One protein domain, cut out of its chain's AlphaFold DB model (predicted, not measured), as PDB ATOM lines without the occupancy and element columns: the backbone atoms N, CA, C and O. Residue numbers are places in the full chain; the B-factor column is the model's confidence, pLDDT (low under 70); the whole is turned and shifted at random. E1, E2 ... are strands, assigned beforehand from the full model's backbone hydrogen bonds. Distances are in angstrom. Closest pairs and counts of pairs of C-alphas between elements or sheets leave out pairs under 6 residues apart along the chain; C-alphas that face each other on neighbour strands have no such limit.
ATOM      1  N   ASP A 252      16.099  31.279  91.097       84.44
ATOM      2  CA  ASP A 252      17.411  31.231  91.738       84.44
ATOM      3  C   ASP A 252      18.470  31.980  90.916       84.44
ATOM      4  O   ASP A 252      19.145  31.433  90.044       84.44
ATOM      5  N   TYR A 253      18.615  33.266  91.220       83.31
ATOM      6  CA  TYR A 253      19.682  34.116  90.692       83.31
ATOM      7  C   TYR A 253      20.960  34.102  91.542       83.31
ATOM      8  O   TYR A 253      21.981  34.658  91.123       83.31
ATOM      9  N   ALA A 254      20.928  33.479  92.725       74.94
ATOM     10  CA  ALA A 254      22.083  33.399  93.611       74.94
ATOM     11  C   ALA A 254      23.108  32.381  93.091       74.94
ATOM     12  O   ALA A 254      24.311  32.648  93.139       74.94
ATOM     13  N   SER A 255      22.641  31.253  92.546       81.38
ATOM     14  CA  SER A 255      23.510  30.229  91.951       81.38
ATOM     15  C   SER A 255      24.097  30.637  90.597       81.38
ATOM     16  O   SER A 255      25.226  30.262  90.284       81.38
ATOM     17  N   ASN A 256      23.381  31.448  89.810       84.62
ATOM     18  CA  ASN A 256      23.827  31.894  88.491       84.62
ATOM     19  C   ASN A 256      23.893  33.426  88.379       84.62
ATOM     20  O   ASN A 256      23.066  34.061  87.722       84.62
ATOM     21  N   LYS A 257      24.928  34.023  88.984       84.62
ATOM     22  CA  LYS A 257      25.166  35.478  88.924       84.62
ATOM     23  C   LYS A 257      25.308  36.004  87.492       84.62
ATOM     24  O   LYS A 257      24.780  37.064  87.180       84.62
ATOM     25  N   SER A 258      25.934  35.230  86.604       85.88
ATOM     26  CA  SER A 258      26.145  35.623  85.201       85.88
ATOM     27  C   SER A 258      24.851  35.770  84.386       85.88
ATOM     28  O   SER A 258      24.841  36.435  83.352       85.88
ATOM     29  N   ALA A 259      23.738  35.189  84.855       83.44
ATOM     30  CA  ALA A 259      22.444  35.288  84.185       83.44
ATOM     31  C   ALA A 259      21.792  36.674  84.299       83.44
ATOM     32  O   ALA A 259      20.858  36.961  83.549       83.44
ATOM     33  N   TRP A 260      22.247  37.530  85.219       86.19
ATOM     34  CA  TRP A 260      21.617  38.828  85.492       86.19
ATOM     35  C   TRP A 260      22.617  39.952  85.795       86.19
ATOM     36  O   TRP A 260      22.317  41.115  85.522       86.19
ATOM     37  N   LEU A 261      23.804  39.618  86.306       90.56
ATOM     38  CA  LEU A 261      24.846  40.562  86.691       90.56
ATOM     39  C   LEU A 261      26.066  40.423  85.777       90.56
ATOM     40  O   LEU A 261      26.544  39.316  85.523       90.56
ATOM     41  N   VAL A 262      26.585  41.556  85.314       89.75
ATOM     42  CA  VAL A 262      27.823  41.647  84.541       89.75
ATOM     43  C   VAL A 262      28.878  42.341  85.388       89.75
ATOM     44  O   VAL A 262      28.651  43.439  85.893       89.75
ATOM     45  N   GLU A 263      30.031  41.696  85.529       91.06
ATOM     46  CA  GLU A 263      31.226  42.290  86.120       91.06
ATOM     47  C   GLU A 263      32.013  43.029  85.034       91.06
ATOM     48  O   GLU A 263      32.203  42.517  83.928       91.06
ATOM     49  N   THR A 264      32.448  44.248  85.336       87.75
ATOM     50  CA  THR A 264      33.215  45.086  84.419       87.75
ATOM     51  C   THR A 264      34.506  45.565  85.053       87.75
ATOM     52  O   THR A 264      34.529  46.023  86.192       87.75
ATOM     53  N   ASP A 265      35.568  45.514  84.256       87.12
ATOM     54  CA  ASP A 265      36.873  46.088  84.565       87.12
ATOM     55  C   ASP A 265      36.991  47.457  83.875       87.12
ATOM     56  O   ASP A 265      36.967  47.558  82.642       87.12
ATOM     57  N   PHE A 266      37.092  48.522  84.672       85.06
ATOM     58  CA  PHE A 266      37.246  49.896  84.183       85.06
ATOM     59  C   PHE A 266      38.676  50.199  83.713       85.06
ATOM     60  O   PHE A 266      38.900  51.208  83.040       85.06
ATOM     61  N   GLY A 267      39.639  49.314  83.984       80.38
ATOM     62  CA  GLY A 267      40.983  49.354  83.412       80.38
ATOM     63  C   GLY A 267      41.012  49.057  81.908       80.38
ATOM     64  O   GLY A 267      41.982  49.411  81.222       80.38
ATOM     65  N   ASN A 268      39.948  48.459  81.358       80.12
ATOM     66  CA  ASN A 268      39.845  48.163  79.936       80.12
ATOM     67  C   ASN A 268      39.538  49.416  79.090       80.12
ATOM     68  O   ASN A 268      38.383  49.772  78.836       80.12
ATOM     69  N   LYS A 269      40.605  50.015  78.549       75.56
ATOM     70  CA  LYS A 269      40.575  51.251  77.750       75.56
ATOM     71  C   LYS A 269      39.776  51.184  76.444       75.56
ATOM     72  O   LYS A 269      39.527  52.227  75.845       75.56
ATOM     73  N   THR A 270      39.386  49.995  75.974       76.25
ATOM     74  CA  THR A 270      38.565  49.860  74.755       76.25
ATOM     75  C   THR A 270      37.074  50.068  75.016       76.25
ATOM     76  O   THR A 270      36.339  50.419  74.094       76.25
ATOM     77  N   ALA A 271      36.630  49.830  76.254       74.12
ATOM     78  CA  ALA A 271      35.241  49.951  76.694       74.12
ATOM     79  C   ALA A 271      35.024  51.187  77.584       74.12
ATOM     80  O   ALA A 271      33.996  51.863  77.470       74.12
ATOM     81  N   TRP A 272      36.017  51.497  78.420       80.56
ATOM     82  CA  TRP A 272      35.985  52.547  79.432       80.56
ATOM     83  C   TRP A 272      37.214  53.451  79.298       80.56
ATOM     84  O   TRP A 272      38.356  53.015  79.360       80.56
ATOM     85  N   ASN A 273      36.984  54.734  79.083       79.94
ATOM     86  CA  ASN A 273      37.971  55.800  78.995       79.94
ATOM     87  C   ASN A 273      37.905  56.688  80.252       79.94
ATOM     88  O   ASN A 273      36.960  56.640  81.034       79.94
ATOM     89  N   ARG A 274      38.889  57.572  80.432       74.44
ATOM     90  CA  ARG A 274      39.002  58.449  81.610       74.44
ATOM     91  C   ARG A 274      37.801  59.385  81.816       74.44
ATOM     92  O   ARG A 274      37.628  59.905  82.910       74.44
ATOM     93  N   THR A 275      37.013  59.631  80.771       78.00
ATOM     94  CA  THR A 275      35.847  60.526  80.800       78.00
ATOM     95  C   THR A 275      34.517  59.814  81.035       78.00
ATOM     96  O   THR A 275      33.553  60.492  81.360       78.00
ATOM     97  N   ASN A 276      34.433  58.492  80.844       80.44
ATOM     98  CA  ASN A 276      33.191  57.722  81.022       80.44
ATOM     99  C   ASN A 276      33.314  56.574  82.038       80.44
ATOM    100  O   ASN A 276      32.308  55.945  82.354       80.44
ATOM    101  N   ALA A 277      34.514  56.299  82.554       83.69
ATOM    102  CA  ALA A 277      34.714  55.429  83.707       83.69
ATOM    103  C   ALA A 277      34.422  56.181  85.021       83.69
ATOM    104  O   ALA A 277      34.769  57.363  85.132       83.69
ATOM    105  N   PRO A 278      33.860  55.510  86.040       84.81
ATOM    106  CA  PRO A 278      33.752  56.075  87.379       84.81
ATOM    107  C   PRO A 278      35.124  56.425  87.970       84.81
ATOM    108  O   PRO A 278      36.091  55.671  87.843       84.81
ATOM    109  N   ALA A 279      35.226  57.575  88.637       82.12
ATOM    110  CA  ALA A 279      36.480  58.006  89.246       82.12
ATOM    111  C   ALA A 279      36.822  57.151  90.478       82.12
ATOM    112  O   ALA A 279      36.024  57.044  91.405       82.12
ATOM    113  N   GLY A 280      38.038  56.598  90.515       83.19
ATOM    114  CA  GLY A 280      38.552  55.865  91.679       83.19
ATOM    115  C   GLY A 280      38.017  54.438  91.841       83.19
ATOM    116  O   GLY A 280      38.148  53.881  92.926       83.19
ATOM    117  N   LEU A 281      37.430  53.859  90.788       86.19
ATOM    118  CA  LEU A 281      36.903  52.499  90.794       86.19
ATOM    119  C   LEU A 281      37.562  51.667  89.685       86.19
ATOM    120  O   LEU A 281      37.460  52.017  88.511       86.19
ATOM    121  N   ASP A 282      38.217  50.566  90.058       86.94
ATOM    122  CA  ASP A 282      38.881  49.666  89.101       86.94
ATOM    123  C   ASP A 282      37.922  48.596  88.554       86.94
ATOM    124  O   ASP A 282      37.997  48.228  87.385       86.94
ATOM    125  N   HIS A 283      36.976  48.130  89.375       90.25
ATOM    126  CA  HIS A 283      35.993  47.101  89.026       90.25
ATOM    127  C   HIS A 283      34.592  47.494  89.495       90.25
ATOM    128  O   HIS A 283      34.433  48.198  90.488       90.25
ATOM    129  N   GLY A 284      33.564  47.018  88.803       90.75
ATOM    130  CA  GLY A 284      32.183  47.234  89.216       90.75
ATOM    131  C   GLY A 284      31.223  46.259  88.564       90.75
ATOM    132  O   GLY A 284      31.609  45.402  87.769       90.75
ATOM    133  N   TYR A 285      29.951  46.412  88.897       91.12
ATOM    134  CA  TYR A 285      28.888  45.525  88.460       91.12
ATOM    135  C   TYR A 285      27.752  46.323  87.840       91.12
ATOM    136  O   TYR A 285      27.420  47.406  88.315       91.12
ATOM    137  N   TYR A 286      27.128  45.784  86.799       88.19
ATOM    138  CA  TYR A 286      25.911  46.340  86.215       88.19
ATOM    139  C   TYR A 286      24.961  45.224  85.777       88.19
ATOM    140  O   TYR A 286      25.360  44.075  85.589       88.19
ATOM    141  N   LEU A 287      23.679  45.549  85.624       87.12
ATOM    142  CA  LEU A 287      22.666  44.583  85.196       87.12
ATOM    143  C   LEU A 287      22.780  44.305  83.696       87.12
ATOM    144  O   LEU A 287      22.891  45.236  82.895       87.12
ATOM    145  N   ASN A 288      22.698  43.035  83.297       84.44
ATOM    146  CA  ASN A 288      22.633  42.693  81.878       84.44
ATOM    147  C   ASN A 288      21.335  43.215  81.230       84.44
ATOM    148  O   ASN A 288      20.394  43.615  81.914       84.44
ATOM    149  N   ASP A 289      21.257  43.189  79.900       75.50
ATOM    150  CA  ASP A 289      20.137  43.803  79.174       75.50
ATOM    151  C   ASP A 289      18.767  43.194  79.512       75.50
ATOM    152  O   ASP A 289      17.759  43.882  79.407       75.50
ATOM    153  N   LEU A 290      18.699  41.923  79.925       74.94
ATOM    154  CA  LEU A 290      17.444  41.272  80.322       74.94
ATOM    155  C   LEU A 290      17.044  41.611  81.761       74.94
ATOM    156  O   LEU A 290      15.863  41.786  82.054       74.94
ATOM    157  N   ALA A 291      18.017  41.708  82.664       78.75
ATOM    158  CA  ALA A 291      17.793  42.108  84.042       78.75
ATOM    159  C   ALA A 291      17.454  43.598  84.132       78.75
ATOM    160  O   ALA A 291      16.570  43.948  84.900       78.75
ATOM    161  N   ALA A 292      18.083  44.452  83.322       76.50
ATOM    162  CA  ALA A 292      17.884  45.903  83.315       76.50
ATOM    163  C   ALA A 292      16.564  46.367  82.665       76.50
ATOM    164  O   ALA A 292      16.164  47.519  82.849       76.50
ATOM    165  N   ARG A 293      15.896  45.504  81.889       76.62
ATOM    166  CA  ARG A 293      14.574  45.790  81.308       76.62
ATOM    167  C   ARG A 293      13.526  45.781  82.406       76.62
ATOM    168  O   ARG A 293      13.392  44.777  83.080       76.62
ATOM    169  N   GLY A 294      12.783  46.866  82.549       70.88
ATOM    170  CA  GLY A 294      11.560  46.982  83.331       70.88
ATOM    171  C   GLY A 294      10.296  46.767  82.484       70.88
ATOM    172  O   GLY A 294      10.374  46.235  81.368       70.88
ATOM    173  N   PRO A 295       9.126  47.198  82.990       65.25
ATOM    174  CA  PRO A 295       7.847  47.054  82.299       65.25
ATOM    175  C   PRO A 295       7.872  47.684  80.897       65.25
ATOM    176  O   PRO A 295       8.377  48.795  80.709       65.25
ATOM    177  N   GLY A 296       7.341  46.976  79.894       60.28
ATOM    178  CA  GLY A 296       7.311  47.461  78.510       60.28
ATOM    179  C   GLY A 296       8.689  47.561  77.845       60.28
ATOM    180  O   GLY A 296       8.876  48.389  76.953       60.28
ATOM    181  N   LEU A 297       9.659  46.749  78.290       61.00
ATOM    182  CA  LEU A 297      11.029  46.667  77.760       61.00
ATOM    183  C   LEU A 297      11.852  47.965  77.892       61.00
ATOM    184  O   LEU A 297      12.849  48.139  77.189       61.00
ATOM    185  N   ARG A 298      11.472  48.877  78.794       65.38
ATOM    186  CA  ARG A 298      12.229  50.109  79.074       65.38
ATOM    187  C   ARG A 298      13.316  49.855  80.111       65.38
ATOM    188  O   ARG A 298      13.087  49.104  81.048       65.38
ATOM    189  N   THR A 299      14.483  50.479  79.981       67.25
ATOM    190  CA  THR A 299      15.541  50.368  80.996       67.25
ATOM    191  C   THR A 299      15.094  51.030  82.295       67.25
ATOM    192  O   THR A 299      14.547  52.133  82.273       67.25
ATOM    193  N   VAL A 300      15.323  50.366  83.425       67.56
ATOM    194  CA  VAL A 300      15.031  50.941  84.739       67.56
ATOM    195  C   VAL A 300      15.965  52.124  84.997       67.56
ATOM    196  O   VAL A 300      17.184  51.963  85.036       67.56
ATOM    197  N   ALA A 301      15.385  53.308  85.182       65.88
ATOM    198  CA  ALA A 301      16.074  54.503  85.654       65.88
ATOM    199  C   ALA A 301      15.562  54.810  87.065       65.88
ATOM    200  O   ALA A 301      14.355  54.928  87.272       65.88
ATOM    201  N   CYS A 302      16.463  54.865  88.045       65.75
ATOM    202  CA  CYS A 302      16.084  55.049  89.442       65.75
ATOM    203  C   CYS A 302      16.079  56.532  89.836       65.75
ATOM    204  O   CYS A 302      16.838  57.333  89.293       65.75
ATOM    205  N   CYS A 303      15.243  56.878  90.816       60.22
ATOM    206  CA  CYS A 303      15.126  58.225  91.370       60.22
ATOM    207  C   CYS A 303      15.871  58.309  92.707       60.22
ATOM    208  O   CYS A 303      15.691  57.450  93.572       60.22
ATOM    209  N   ALA A 304      16.700  59.340  92.884       60.72
ATOM    210  CA  ALA A 304      17.339  59.622  94.163       60.72
ATOM    211  C   ALA A 304      16.313  60.206  95.146       60.72
ATOM    212  O   ALA A 304      15.500  61.056  94.783       60.72
ATOM    213  N   GLY A 312      22.411  56.557 100.113       70.69
ATOM    214  CA  GLY A 312      22.246  55.326 100.876       70.69
ATOM    215  C   GLY A 312      22.142  54.090  99.988       70.69
ATOM    216  O   GLY A 312      22.416  54.121  98.788       70.69
ATOM    217  N   ASP A 313      21.715  52.992 100.597       79.94
ATOM    218  CA  ASP A 313      21.395  51.772  99.866       79.94
ATOM    219  C   ASP A 313      20.120  51.991  99.033       79.94
ATOM    220  O   ASP A 313      19.149  52.596  99.492       79.94
ATOM    221  N   ALA A 314      20.129  51.510  97.791       80.50
ATOM    222  CA  ALA A 314      18.992  51.565  96.887       80.50
ATOM    223  C   ALA A 314      18.267  50.219  96.877       80.50
ATOM    224  O   ALA A 314      18.891  49.157  96.789       80.50
ATOM    225  N   VAL A 315      16.938  50.283  96.923       85.81
ATOM    226  CA  VAL A 315      16.050  49.135  96.731       85.81
ATOM    227  C   VAL A 315      15.181  49.428  95.523       85.81
ATOM    228  O   VAL A 315      14.428  50.400  95.524       85.81
ATOM    229  N   VAL A 316      15.286  48.593  94.495       83.75
ATOM    230  CA  VAL A 316      14.528  48.766  93.256       83.75
ATOM    231  C   VAL A 316      13.712  47.515  92.992       83.75
ATOM    232  O   VAL A 316      14.267  46.434  92.807       83.75
ATOM    233  N   GLY A 317      12.389  47.674  93.020       85.88
ATOM    234  CA  GLY A 317      11.418  46.622  92.744       85.88
ATOM    235  C   GLY A 317      10.691  46.900  91.436       85.88
ATOM    236  O   GLY A 317      10.116  47.974  91.275       85.88
ATOM    237  N   TYR A 318      10.720  45.958  90.500       84.75
ATOM    238  CA  TYR A 318      10.003  46.067  89.229       84.75
ATOM    239  C   TYR A 318       9.680  44.685  88.673       84.75
ATOM    240  O   TYR A 318      10.319  43.690  89.020       84.75
ATOM    241  N   TRP A 319       8.685  44.620  87.792       83.69
ATOM    242  CA  TRP A 319       8.379  43.411  87.039       83.69
ATOM    243  C   TRP A 319       8.836  43.528  85.592       83.69
ATOM    244  O   TRP A 319       8.986  44.620  85.039       83.69
ATOM    245  N   THR A 320       9.092  42.376  84.989       78.56
ATOM    246  CA  THR A 320       9.630  42.259  83.640       78.56
ATOM    247  C   THR A 320       8.963  41.116  82.912       78.56
ATOM    248  O   THR A 320       8.690  40.070  83.505       78.56
ATOM    249  N   ASP A 321       8.813  41.292  81.613       73.12
ATOM    250  CA  ASP A 321       8.287  40.280  80.715       73.12
ATOM    251  C   ASP A 321       9.364  39.223  80.452       73.12
ATOM    252  O   ASP A 321      10.505  39.549  80.119       73.12
ATOM    253  N   THR A 322       9.033  37.942  80.625       65.50
ATOM    254  CA  THR A 322      10.019  36.850  80.502       65.50
ATOM    255  C   THR A 322      10.431  36.561  79.059       65.50
ATOM    256  O   THR A 322      11.476  35.952  78.832       65.50
ATOM    257  N   SER A 323       9.644  37.006  78.074       60.00
ATOM    258  CA  SER A 323       9.902  36.784  76.651       60.00
ATOM    259  C   SER A 323       9.820  38.096  75.872       60.00
ATOM    260  O   SER A 323       8.884  38.870  76.042       60.00
ATOM    261  N   SER A 324      10.796  38.344  74.996       53.19
ATOM    262  CA  SER A 324      10.877  39.570  74.193       53.19
ATOM    263  C   SER A 324      10.194  39.476  72.824       53.19
ATOM    264  O   SER A 324      10.287  40.422  72.049       53.19
ATOM    265  N   SER A 325       9.599  38.329  72.480       49.50
ATOM    266  CA  SER A 325       9.075  38.052  71.127       49.50
ATOM    267  C   SER A 325       7.615  37.597  71.088       49.50
ATOM    268  O   SER A 325       7.004  37.627  70.025       49.50
ATOM    269  N   THR A 326       7.036  37.244  72.237       52.84
ATOM    270  CA  THR A 326       5.627  36.866  72.393       52.84
ATOM    271  C   THR A 326       5.054  37.568  73.614       52.84
ATOM    272  O   THR A 326       5.778  37.779  74.590       52.84
ATOM    273  N   ILE A 327       3.775  37.947  73.561       55.84
ATOM    274  CA  ILE A 327       3.095  38.583  74.692       55.84
ATOM    275  C   ILE A 327       3.303  37.708  75.938       55.84
ATOM    276  O   ILE A 327       3.024  36.507  75.902       55.84
ATOM    277  N   PRO A 328       3.886  38.263  77.007       57.16
ATOM    278  CA  PRO A 328       4.355  37.499  78.151       57.16
ATOM    279  C   PRO A 328       3.170  36.912  78.915       57.16
ATOM    280  O   PRO A 328       2.429  37.612  79.596       57.16
ATOM    281  N   LEU A 329       3.032  35.589  78.854       66.06
ATOM    282  CA  LEU A 329       2.087  34.822  79.675       66.06
ATOM    283  C   LEU A 329       2.534  34.711  81.141       66.06
ATOM    284  O   LEU A 329       1.877  34.056  81.939       66.06
ATOM    285  N   SER A 330       3.672  35.301  81.497       76.12
ATOM    286  CA  SER A 330       4.238  35.259  82.840       76.12
ATOM    287  C   SER A 330       4.999  36.544  83.117       76.12
ATOM    288  O   SER A 330       5.749  37.018  82.260       76.12
ATOM    289  N   MET A 331       4.852  37.054  84.331       82.19
ATOM    290  CA  MET A 331       5.597  38.201  84.825       82.19
ATOM    291  C   MET A 331       6.691  37.731  85.774       82.19
ATOM    292  O   MET A 331       6.471  36.866  86.618       82.19
ATOM    293  N   GLN A 332       7.868  38.337  85.676       85.75
ATOM    294  CA  GLN A 332       8.932  38.118  86.641       85.75
ATOM    295  C   GLN A 332       9.119  39.377  87.477       85.75
ATOM    296  O   GLN A 332       9.585  40.390  86.958       85.75
ATOM    297  N   ALA A 333       8.762  39.318  88.757       88.62
ATOM    298  CA  ALA A 333       9.009  40.400  89.702       88.62
ATOM    299  C   ALA A 333      10.403  40.239  90.320       88.62
ATOM    300  O   ALA A 333      10.788  39.137  90.717       88.62
ATOM    301  N   LYS A 334      11.164  41.332  90.364       87.50
ATOM    302  CA  LYS A 334      12.553  41.392  90.826       87.50
ATOM    303  C   LYS A 334      12.698  42.509  91.845       87.50
ATOM    304  O   LYS A 334      12.177  43.602  91.639       87.50
ATOM    305  N   TRP A 335      13.477  42.249  92.885       89.62
ATOM    306  CA  TRP A 335      13.935  43.239  93.849       89.62
ATOM    307  C   TRP A 335      15.446  43.203  93.900       89.62
ATOM    308  O   TRP A 335      16.031  42.149  94.147       89.62
ATOM    309  N   ILE A 336      16.061  44.351  93.661       88.12
ATOM    310  CA  ILE A 336      17.509  44.514  93.661       88.12
ATOM    311  C   ILE A 336      17.867  45.462  94.794       88.12
ATOM    312  O   ILE A 336      17.324  46.564  94.879       88.12
ATOM    313  N   VAL A 337      18.771  45.013  95.658       90.25
ATOM    314  CA  VAL A 337      19.256  45.761  96.816       90.25
ATOM    315  C   VAL A 337      20.763  45.905  96.703       90.25
ATOM    316  O   VAL A 337      21.484  44.919  96.555       90.25
ATOM    317  N   GLY A 338      21.257  47.132  96.783       89.12
ATOM    318  CA  GLY A 338      22.690  47.396  96.781       89.12
ATOM    319  C   GLY A 338      22.989  48.878  96.880       89.12
ATOM    320  O   GLY A 338      22.077  49.700  96.896       89.12
ATOM    321  N   ARG A 339      24.275  49.229  96.914       88.19
ATOM    322  CA  ARG A 339      24.726  50.621  96.936       88.19
ATOM    323  C   ARG A 339      25.269  51.029  95.566       88.19
ATOM    324  O   ARG A 339      26.410  50.693  95.251       88.19
ATOM    325  N   PRO A 340      24.460  51.679  94.724       85.75
ATOM    326  CA  PRO A 340      24.898  52.113  93.411       85.75
ATOM    327  C   PRO A 340      25.672  53.434  93.480       85.75
ATOM    328  O   PRO A 340      25.635  54.152  94.481       85.75
ATOM    329  N   LEU A 341      26.339  53.773  92.380       84.94
ATOM    330  CA  LEU A 341      26.899  55.103  92.158       84.94
ATOM    331  C   LEU A 341      25.799  56.146  91.885       84.94
ATOM    332  O   LEU A 341      24.660  55.816  91.545       84.94
ATOM    333  N   ASN A 342      26.162  57.419  92.053       76.81
ATOM    334  CA  ASN A 342      25.268  58.578  91.970       76.81
ATOM    335  C   ASN A 342      24.789  58.901  90.545       76.81
ATOM    336  O   ASN A 342      23.773  59.572  90.378       76.81
ATOM    337  N   GLU A 343      25.519  58.448  89.532       78.12
ATOM    338  CA  GLU A 343      25.299  58.787  88.130       78.12
ATOM    339  C   GLU A 343      25.206  57.521  87.272       78.12
ATOM    340  O   GLU A 343      25.699  56.445  87.630       78.12
ATOM    341  N   SER A 344      24.550  57.644  86.122       80.25
ATOM    342  CA  SER A 344      24.601  56.635  85.069       80.25
ATOM    343  C   SER A 344      25.845  56.848  84.217       80.25
ATOM    344  O   SER A 344      26.150  57.977  83.837       80.25
ATOM    345  N   TYR A 345      26.519  55.763  83.853       83.62
ATOM    346  CA  TYR A 345      27.739  55.824  83.059       83.62
ATOM    347  C   TYR A 345      27.510  55.216  81.684       83.62
ATOM    348  O   TYR A 345      27.037  54.085  81.557       83.62
ATOM    349  N   THR A 346      27.874  55.961  80.646       82.56
ATOM    350  CA  THR A 346      27.701  55.530  79.261       82.56
ATOM    351  C   THR A 346      28.928  54.751  78.791       82.56
ATOM    352  O   THR A 346      30.031  55.295  78.652       82.56
ATOM    353  N   GLN A 347      28.750  53.461  78.513       77.69
ATOM    354  CA  GLN A 347      29.823  52.632  77.960       77.69
ATOM    355  C   GLN A 347      30.132  53.031  76.506       77.69
ATOM    356  O   GLN A 347      29.238  53.440  75.762       77.69
ATOM    357  N   SER A 348      31.396  52.903  76.082       75.50
ATOM    358  CA  SER A 348      31.791  53.242  74.710       75.50
ATOM    359  C   SER A 348      31.019  52.403  73.672       75.50
ATOM    360  O   SER A 348      30.976  51.173  73.788       75.50
ATOM    361  N   PRO A 349      30.480  53.021  72.602       69.31
ATOM    362  CA  PRO A 349      29.691  52.335  71.573       69.31
ATOM    363  C   PRO A 349      30.490  51.294  70.768       69.31
ATOM    364  O   PRO A 349      29.909  50.461  70.070       69.31
ATOM    365  N   THR A 350      31.821  51.293  70.884       65.75
ATOM    366  CA  THR A 350      32.736  50.313  70.272       65.75
ATOM    367  C   THR A 350      32.501  48.874  70.731       65.75
ATOM    368  O   THR A 350      32.907  47.948  70.033       65.75
ATOM    369  N   VAL A 351      31.845  48.668  71.877       63.97
ATOM    370  CA  VAL A 351      31.639  47.341  72.483       63.97
ATOM    371  C   VAL A 351      30.337  46.679  72.012       63.97
ATOM    372  O   VAL A 351      30.248  45.452  71.979       63.97
ATOM    373  N   HIS A 352      29.323  47.459  71.625       62.81
ATOM    374  CA  HIS A 352      27.977  46.967  71.289       62.81
ATOM    375  C   HIS A 352      27.499  47.476  69.921       62.81
ATOM    376  O   HIS A 352      26.423  48.057  69.788       62.81
ATOM    377  N   GLY A 353      28.321  47.284  68.885       62.72
ATOM    378  CA  GLY A 353      27.906  47.521  67.497       62.72
ATOM    379  C   GLY A 353      27.511  48.969  67.175       62.72
ATOM    380  O   GLY A 353      26.727  49.185  66.257       62.72
ATOM    381  N   GLY A 354      28.036  49.953  67.914       63.62
ATOM    382  CA  GLY A 354      27.766  51.376  67.696       63.62
ATOM    383  C   GLY A 354      26.683  51.985  68.591       63.62
ATOM    384  O   GLY A 354      26.437  53.184  68.478       63.62
ATOM    385  N   ILE A 355      26.054  51.210  69.481       65.38
ATOM    386  CA  ILE A 355      24.990  51.695  70.374       65.38
ATOM    387  C   ILE A 355      25.571  52.004  71.758       65.38
ATOM    388  O   ILE A 355      26.257  51.177  72.358       65.38
ATOM    389  N   ALA A 356      25.297  53.210  72.254       68.94
ATOM    390  CA  ALA A 356      25.647  53.635  73.602       68.94
ATOM    391  C   ALA A 356      24.537  53.228  74.583       68.94
ATOM    392  O   ALA A 356      23.359  53.468  74.316       68.94
ATOM    393  N   TYR A 357      24.917  52.623  75.708       72.19
ATOM    394  CA  TYR A 357      23.995  52.246  76.776       72.19
ATOM    395  C   TYR A 357      24.402  52.934  78.068       72.19
ATOM    396  O   TYR A 357      25.556  52.825  78.494       72.19
ATOM    397  N   ASP A 358      23.436  53.585  78.702       78.44
ATOM    398  CA  ASP A 358      23.596  54.104  80.051       78.44
ATOM    399  C   ASP A 358      23.469  52.948  81.037       78.44
ATOM    400  O   ASP A 358      22.474  52.215  81.062       78.44
ATOM    401  N   ARG A 359      24.526  52.741  81.819       81.62
ATOM    402  CA  ARG A 359      24.622  51.663  82.796       81.62
ATOM    403  C   ARG A 359      24.591  52.251  84.192       81.62
ATOM    404  O   ARG A 359      25.315  53.194  84.509       81.62
ATOM    405  N   TRP A 360      23.773  51.643  85.037       83.12
ATOM    406  CA  TRP A 360      23.836  51.878  86.466       83.12
ATOM    407  C   TRP A 360      24.863  50.926  87.074       83.12
ATOM    408  O   TRP A 360      24.818  49.724  86.806       83.12
ATOM    409  N   ILE A 361      25.824  51.481  87.813       87.38
ATOM    410  CA  ILE A 361      27.000  50.754  88.291       87.38
ATOM    411  C   ILE A 361      26.942  50.629  89.808       87.38
ATOM    412  O   ILE A 361      26.721  51.611  90.517       87.38
ATOM    413  N   TRP A 362      27.219  49.424  90.295       90.12
ATOM    414  CA  TRP A 362      27.464  49.134  91.699       90.12
ATOM    415  C   TRP A 362      28.952  48.818  91.912       90.12
ATOM    416  O   TRP A 362      29.490  47.971  91.197       90.12
ATOM    417  N   PRO A 363      29.630  49.455  92.885       90.25
ATOM    418  CA  PRO A 363      30.993  49.077  93.270       90.25
ATOM    419  C   PRO A 363      31.071  47.647  93.823       90.25
ATOM    420  O   PRO A 363      32.013  46.915  93.544       90.25
ATOM    421  N   GLU A 364      30.046  47.233  94.570       91.31
ATOM    422  CA  GLU A 364      29.913  45.891  95.140       91.31
ATOM    423  C   GLU A 364      28.744  45.149  94.491       91.31
ATOM    424  O   GLU A 364      27.746  45.761  94.116       91.31
ATOM    425  N   ALA A 365      28.840  43.824  94.364       90.88
ATOM    426  CA  ALA A 365      27.782  43.035  93.740       90.88
ATOM    427  C   ALA A 365      26.452  43.192  94.513       90.88
ATOM    428  O   ALA A 365      26.404  42.852  95.701       90.88
ATOM    429  N   PRO A 366      25.366  43.665  93.868       90.88
ATOM    430  CA  PRO A 366      24.074  43.791  94.526       90.88
ATOM    431  C   PRO A 366      23.470  42.415  94.828       90.88
ATOM    432  O   PRO A 366      23.881  41.383  94.289       90.88
ATOM    433  N   GLN A 367      22.458  42.400  95.690       91.00
ATOM    434  CA  GLN A 367      21.633  41.229  95.959       91.00
ATOM    435  C   GLN A 367      20.343  41.319  95.148       91.00
ATOM    436  O   GLN A 367      19.786  42.404  94.980       91.00
ATOM    437  N   ILE A 368      19.859  40.177  94.665       88.38
ATOM    438  CA  ILE A 368      18.599  40.085  93.930       88.38
ATOM    439  C   ILE A 368      17.719  38.993  94.527       88.38
ATOM    440  O   ILE A 368      18.187  37.900  94.848       88.38
ATOM    441  N   ALA A 369      16.430  39.286  94.627       90.75
ATOM    442  CA  ALA A 369      15.383  38.302  94.834       90.75
ATOM    443  C   ALA A 369      14.404  38.402  93.667       90.75
ATOM    444  O   ALA A 369      14.040  39.506  93.258       90.75
ATOM    445  N   ALA A 370      13.984  37.266  93.112       88.88
ATOM    446  CA  ALA A 370      13.033  37.264  92.015       88.88
ATOM    447  C   ALA A 370      12.056  36.097  92.090       88.88
ATOM    448  O   ALA A 370      12.392  34.992  92.522       88.88
ATOM    449  N   ILE A 371      10.844  36.357  91.615       91.25
ATOM    450  CA  ILE A 371       9.774  35.377  91.475       91.25
ATOM    451  C   ILE A 371       9.244  35.443  90.049       91.25
ATOM    452  O   ILE A 371       9.096  36.523  89.480       91.25
ATOM    453  N   ASN A 372       8.980  34.284  89.465       88.69
ATOM    454  CA  ASN A 372       8.294  34.162  88.191       88.69
ATOM    455  C   ASN A 372       6.857  33.734  88.464       88.69
ATOM    456  O   ASN A 372       6.656  32.686  89.071       88.69
ATOM    457  N   CYS A 373       5.891  34.535  88.036       88.75
ATOM    458  CA  CYS A 373       4.475  34.345  88.294       88.75
ATOM    459  C   CYS A 373       3.713  34.191  86.978       88.75
ATOM    460  O   CYS A 373       3.805  35.041  86.091       88.75
ATOM    461  N   ALA A 374       2.926  33.124  86.873       86.19
ATOM    462  CA  ALA A 374       1.996  32.906  85.775       86.19
ATOM    463  C   ALA A 374       0.553  33.118  86.274       86.19
ATOM    464  O   ALA A 374       0.159  32.499  87.265       86.19
TER     465      ALA A 374
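AT A GLANCE: This is residues 252 to 304 and 312 to 374 of the 433 residues of an uncharacterized protein of Aureobasidium pullulans (UniProt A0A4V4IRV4). There is little regular structure: a long, twisted three-stranded sheet lies toward one end, two small strand hairpins, E1 with E2 and E5 with E6, toward the other, amid long loops. The printed part has 116 residues, no named helix and seven strands, E1 to E7 in chain order, holding 40 residues: all strand. The large sheet, E3 - E4 - E7, is antiparallel. The whole is compact, radius of gyration of the C-alphas 14.6 A, spanning 45 by 33 by 29 A.

IN THESE COORDINATES: E1, residues 261 to 265, begins at C-alpha (24.846, 40.562, 86.691). E2 is 283 to 287, E3 314 to 321 (22.4 A), E4 331 to 338 (22.8 A), E5 344 to 346, E6 358 to 360. E7, 367 to 374 (23.6 A), ends at (1.996, 32.906, 85.775).

HOW THE PARTS SIT: E1 and E2 form an antiparallel hairpin, N 262 to O 286 2.8 A. The closest C-alphas of E2 and E6, Tyr 286 and Trp 360, are 5.9 A apart. E5 and E6 form another antiparallel hairpin, N 345 to O 359 2.9 A. E3, E4 and E7 are each apart from these four strands. E3 and E4 form a hairpin, N 316 to O 336 2.9 A; inner strand E4 also pairs with E7, N 335 to O 369 2.8 A.

THE WHOLE: Residues 305 to 311 are not printed, and C-alphas 304 and 312 are 9.4 A apart. The links E1 to E2 and E5 to E6 are long. Confidence is under 70 at 295 to 304, 322 to 329 and 349 to 356.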